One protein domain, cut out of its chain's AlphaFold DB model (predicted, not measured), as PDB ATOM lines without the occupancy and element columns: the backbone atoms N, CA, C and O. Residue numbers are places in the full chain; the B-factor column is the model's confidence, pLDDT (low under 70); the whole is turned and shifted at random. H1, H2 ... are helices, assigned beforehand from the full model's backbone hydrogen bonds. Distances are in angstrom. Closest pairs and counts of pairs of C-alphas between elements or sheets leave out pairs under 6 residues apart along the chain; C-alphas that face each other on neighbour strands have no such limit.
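This is residues 20 to 59 of the 59 residues of an uncharacterized protein of Cupriavidus basilensis (UniProt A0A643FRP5). Two helices, H1 and then the longer H2, are set crosswise with an open gap between them, and a long link swings out from the end of H1 and folds back to the start of H2, like an open C. The turn of that link, residues 39 to 45, of which 45 belongs to H2, sticks out, as do residues 54 to 59 at the other end. The printed part has 40 residues, no named strand and the class all helix. It is only just compact, close to loose, with a radius of gyration of the C-alphas of 10.6 A, and elongated, spanning 32 by 21 by 14 A.

H1, residues 20 to 29, and H2, residues 45 to 56, are near each other, their closest C-alphas 8.4 A apart. In both helices every O i to N i+4 pair is within hydrogen-bond range.

H1 begins at C-alpha 20 (-24.282, 42.294, -37.738) and is 14.5 A long from first to last C-alpha. H2 is 16.0 A long and ends at C-alpha 56 (-23.777, 47.682, -23.780).

The C-alphas farthest apart, Asp 40 and Val 59, are 32.8 A apart. The printed part has no cut. The long link holds residues 30 to 44. The mean pLDDT of the printed part is 89.0; residues 57 to 59 are under 70.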
ATOM      1  N   GLU A  20     -24.788  43.375 -36.883       95.75
ATOM      2  CA  GLU A  20     -24.282  42.294 -37.738       95.75
ATOM      3  C   GLU A  20     -22.747  42.272 -37.762       95.75
ATOM      4  O   GLU A  20     -22.134  41.218 -37.567       95.75
ATOM      5  N   GLN A  21     -22.115  43.429 -37.979       95.25
ATOM      6  CA  GLN A  21     -20.655  43.537 -38.036       95.25
ATOM      7  C   GLN A  21     -20.007  43.129 -36.708       95.25
ATOM      8  O   GLN A  21     -19.078  42.316 -36.700       95.25
ATOM      9  N   ALA A  22     -20.519  43.643 -35.588       93.50
ATOM     10  CA  ALA A  22     -20.019  43.334 -34.253       93.50
ATOM     11  C   ALA A  22     -20.227  41.856 -33.895       93.50
ATOM     12  O   ALA A  22     -19.302  41.196 -33.421       93.50
ATOM     13  N   TYR A  23     -21.412  41.307 -34.171       94.62
ATOM     14  CA  TYR A  23     -21.727  39.906 -33.910       94.62
ATOM     15  C   TYR A  23     -20.806  38.989 -34.720       94.62
ATOM     16  O   TYR A  23     -20.190  38.090 -34.156       94.62
ATOM     17  N   ARG A  24     -20.612  39.255 -36.021       94.50
ATOM     18  CA  ARG A  24     -19.682  38.488 -36.870       94.50
ATOM     19  C   ARG A  24     -18.232  38.582 -36.399       94.50
ATOM     20  O   ARG A  24     -17.527  37.580 -36.471       94.50
ATOM     21  N   ALA A  25     -17.787  39.735 -35.903       93.81
ATOM     22  CA  ALA A  25     -16.456  39.859 -35.309       93.81
ATOM     23  C   ALA A  25     -16.318  38.956 -34.070       93.81
ATOM     24  O   ALA A  25     -15.356  38.198 -33.957       93.81
ATOM     25  N   ARG A  26     -17.329  38.944 -33.193       91.31
ATOM     26  CA  ARG A  26     -17.346  38.079 -32.004       91.31
ATOM     27  C   ARG A  26     -17.468  36.589 -32.340       91.31
ATOM     28  O   ARG A  26     -16.901  35.777 -31.617       91.31
ATOM     29  N   VAL A  27     -18.113  36.214 -33.451       93.31
ATOM     30  CA  VAL A  27     -18.124  34.825 -33.966       93.31
ATOM     31  C   VAL A  27     -16.703  34.333 -34.249       93.31
ATOM     32  O   VAL A  27     -16.390  33.182 -33.955       93.31
ATOM     33  N   VAL A  28     -15.829  35.187 -34.795       91.50
ATOM     34  CA  VAL A  28     -14.424  34.826 -35.068       91.50
ATOM     35  C   VAL A  28     -13.653  34.585 -33.768       91.50
ATOM     36  O   VAL A  28     -12.831  33.675 -33.700       91.50
ATOM     37  N   GLU A  29     -13.928  35.374 -32.730       91.00
ATOM     38  CA  GLU A  29     -13.236  35.284 -31.439       91.00
ATOM     39  C   GLU A  29     -13.774  34.161 -30.541       91.00
ATOM     40  O   GLU A  29     -13.012  33.526 -29.808       91.00
ATOM     41  N   LYS A  30     -15.093  33.942 -30.555       89.88
ATOM     42  CA  LYS A  30     -15.823  33.048 -29.645       89.88
ATOM     43  C   LYS A  30     -16.997  32.368 -30.367       89.88
ATOM     44  O   LYS A  30     -18.155  32.638 -30.038       89.88
ATOM     45  N   PRO A  31     -16.730  31.457 -31.317       87.81
ATOM     46  CA  PRO A  31     -17.771  30.848 -32.148       87.81
ATOM     47  C   PRO A  31     -18.834  30.090 -31.337       87.81
ATOM     48  O   PRO A  31     -20.005  30.113 -31.702       87.81
ATOM     49  N   ASP A  32     -18.458  29.495 -30.201       88.56
ATOM     50  CA  ASP A  32     -19.390  28.757 -29.333       88.56
ATOM     51  C   ASP A  32     -20.373  29.669 -28.574       88.56
ATOM     52  O   ASP A  32     -21.422  29.211 -28.129       88.56
ATOM     53  N   GLN A  33     -20.039  30.955 -28.403       86.88
ATOM     54  CA  GLN A  33     -20.874  31.936 -27.688       86.88
ATOM     55  C   GLN A  33     -21.711  32.801 -28.635       86.88
ATOM     56  O   GLN A  33     -22.667  33.431 -28.193       86.88
ATOM     57  N   TYR A  34     -21.360  32.828 -29.919       90.88
ATOM     58  CA  TYR A  34     -22.018  33.629 -30.945       90.88
ATOM     59  C   TYR A  34     -22.456  32.716 -32.093       90.88
ATOM     60  O   TYR A  34     -21.830  32.701 -33.155       90.88
ATOM     61  N   PRO A  35     -23.510  31.906 -31.900       93.44
ATOM     62  CA  PRO A  35     -23.982  31.010 -32.942       93.44
ATOM     63  C   PRO A  35     -24.527  31.806 -34.135       93.44
ATOM     64  O   PRO A  35     -25.223  32.806 -33.964       93.44
ATOM     65  N   LEU A  36     -24.244  31.344 -35.357       94.38
ATOM     66  CA  LEU A  36     -24.810  31.912 -36.593       94.38
ATOM     67  C   LEU A  36     -26.191  31.336 -36.946       94.38
ATOM     68  O   LEU A  36     -26.807  31.753 -37.922       94.38
ATOM     69  N   SER A  37     -26.664  30.362 -36.171       94.06
ATOM     70  CA  SER A  37     -27.969  29.729 -36.323       94.06
ATOM     71  C   SER A  37     -28.509  29.403 -34.943       94.06
ATOM     72  O   SER A  37     -27.781  28.859 -34.112       94.06
ATOM     73  N   LEU A  38     -29.781  29.700 -34.713       92.00
ATOM     74  CA  LEU A  38     -30.468  29.337 -33.480       92.00
ATOM     75  C   LEU A  38     -31.306  28.073 -33.695       92.00
ATOM     76  O   LEU A  38     -31.744  27.834 -34.821       92.00
ATOM     77  N   PRO A  39     -31.516  27.255 -32.651       92.06
ATOM     78  CA  PRO A  39     -32.500  26.182 -32.699       92.06
ATOM     79  C   PRO A  39     -33.922  26.732 -32.866       92.06
ATOM     80  O   PRO A  39     -34.220  27.838 -32.408       92.06
ATOM     81  N   ASP A  40     -34.805  25.927 -33.454       94.19
ATOM     82  CA  ASP A  40     -36.223  26.267 -33.608       94.19
ATOM     83  C   ASP A  40     -36.862  26.642 -32.259       94.19
ATOM     84  O   ASP A  40     -36.609  26.005 -31.227       94.19
ATOM     85  N   GLY A  41     -37.706  27.675 -32.264       94.00
ATOM     86  CA  GLY A  41     -38.379  28.180 -31.064       94.00
ATOM     87  C   GLY A  41     -37.515  29.084 -30.179       94.00
ATOM     88  O   GLY A  41     -37.963  29.483 -29.104       94.00
ATOM     89  N   GLN A  42     -36.290  29.407 -30.604       93.25
ATOM     90  CA  GLN A  42     -35.396  30.352 -29.924       93.25
ATOM     91  C   GLN A  42     -35.145  31.627 -30.741       93.25
ATOM     92  O   GLN A  42     -34.243  32.394 -30.422       93.25
ATOM     93  N   GLU A  43     -35.947  31.907 -31.769       93.56
ATOM     94  CA  GLU A  43     -35.772  33.063 -32.659       93.56
ATOM     95  C   GLU A  43     -35.809  34.400 -31.900       93.56
ATOM     96  O   GLU A  43     -35.188  35.373 -32.328       93.56
ATOM     97  N   GLY A  44     -36.483  34.437 -30.743       93.44
ATOM     98  CA  GLY A  44     -36.511  35.589 -29.839       93.44
ATOM     99  C   GLY A  44     -35.138  35.998 -29.293       93.44
ATOM    100  O   GLY A  44     -34.932  37.182 -29.030       93.44
ATOM    101  N   LEU A  45     -34.170  35.074 -29.207       93.56
ATOM    102  CA  LEU A  45     -32.822  35.390 -28.722       93.56
ATOM    103  C   LEU A  45     -32.084  36.363 -29.645       93.56
ATOM    104  O   LEU A  45     -31.246  37.120 -29.171       93.56
ATOM    105  N   TRP A  46     -32.415  36.412 -30.942       95.00
ATOM    106  CA  TRP A  46     -31.830  37.417 -31.837       95.00
ATOM    107  C   TRP A  46     -32.133  38.839 -31.371       95.00
ATOM    108  O   TRP A  46     -31.266  39.709 -31.435       95.00
ATOM    109  N   PHE A  47     -33.351  39.067 -30.879       93.75
ATOM    110  CA  PHE A  47     -33.734  40.366 -30.348       93.75
ATOM    111  C   PHE A  47     -33.050  40.647 -29.009       93.75
ATOM    112  O   PHE A  47     -32.602  41.767 -28.789       93.75
ATOM    113  N   GLU A  48     -32.902  39.639 -28.147       93.44
ATOM    114  CA  GLU A  48     -32.152  39.773 -26.892       93.44
ATOM    115  C   GLU A  48     -30.680  40.129 -27.142       93.44
ATOM    116  O   GLU A  48     -30.165  41.054 -26.520       93.44
ATOM    117  N   PHE A  49     -30.018  39.474 -28.101       93.88
ATOM    118  CA  PHE A  49     -28.640  39.796 -28.489       93.88
ATOM    119  C   PHE A  49     -28.512  41.200 -29.073       93.88
ATOM    120  O   PHE A  49     -27.550  41.908 -28.775       93.88
ATOM    121  N   PHE A  50     -29.475  41.615 -29.897       94.44
ATOM    122  CA  PHE A  50     -29.507  42.970 -30.431       94.44
ATOM    123  C   PHE A  50     -29.689  44.011 -29.318       94.44
ATOM    124  O   PHE A  50     -28.968  45.004 -29.290       94.44
ATOM    125  N   LEU A  51     -30.609  43.768 -28.377       93.25
ATOM    126  CA  LEU A  51     -30.823  44.637 -27.220       93.25
ATOM    127  C   LEU A  51     -29.582  44.727 -26.329       93.25
ATOM    128  O   LEU A  51     -29.208  45.824 -25.916       93.25
ATOM    129  N   ASP A  52     -28.925  43.603 -26.052       92.00
ATOM    130  CA  ASP A  52     -27.670  43.582 -25.298       92.00
ATOM    131  C   ASP A  52     -26.591  44.413 -26.004       92.00
ATOM    132  O   ASP A  52     -25.944  45.245 -25.375       92.00
ATOM    133  N   PHE A  53     -26.460  44.280 -27.328       92.38
ATOM    134  CA  PHE A  53     -25.532  45.082 -28.123       92.38
ATOM    135  C   PHE A  53     -25.804  46.589 -27.998       92.38
ATOM    136  O   PHE A  53     -24.906  47.333 -27.610       92.38
ATOM    137  N   VAL A  54     -27.033  47.046 -28.262       91.38
ATOM    138  CA  VAL A  54     -27.353  48.489 -28.231       91.38
ATOM    139  C   VAL A  54     -27.330  49.084 -26.820       91.38
ATOM    140  O   VAL A  54     -27.161  50.292 -26.666       91.38
ATOM    141  N   THR A  55     -27.500  48.266 -25.776       89.00
ATOM    142  CA  THR A  55     -27.444  48.728 -24.377       89.00
ATOM    143  C   THR A  55     -26.030  48.710 -23.799       89.00
ATOM    144  O   THR A  55     -25.710  49.591 -22.998       89.00
ATOM    145  N   ASN A  56     -25.170  47.779 -24.228       81.56
ATOM    146  CA  ASN A  56     -23.777  47.682 -23.780       81.56
ATOM    147  C   ASN A  56     -22.792  48.575 -24.554       81.56
ATOM    148  O   ASN A  56     -21.692  48.787 -24.056       81.56
ATOM    149  N   ASP A  57     -23.153  49.151 -25.709       59.75
ATOM    150  CA  ASP A  57     -22.300  50.109 -26.456       59.75
ATOM    151  C   ASP A  57     -22.120  51.474 -25.730       59.75
ATOM    152  O   ASP A  57     -21.454  52.377 -26.224       59.75
ATOM    153  N   ASN A  58     -22.700  51.637 -24.531       45.28
ATOM    154  CA  ASN A  58     -22.593  52.831 -23.677       45.28
ATOM    155  C   ASN A  58     -21.491  52.755 -22.588       45.28
ATOM    156  O   ASN A  58     -21.542  53.541 -21.634       45.28
ATOM    157  N   VAL A  59     -20.511  51.843 -22.690       38.28
ATOM    158  CA  VAL A  59     -19.380  51.733 -21.735       38.28
ATOM    159  C   VAL A  59     -18.028  51.707 -22.437       38.28
ATOM    160  O   VAL A  59     -17.836  50.849 -23.323       38.28
TER     161      VAL A  59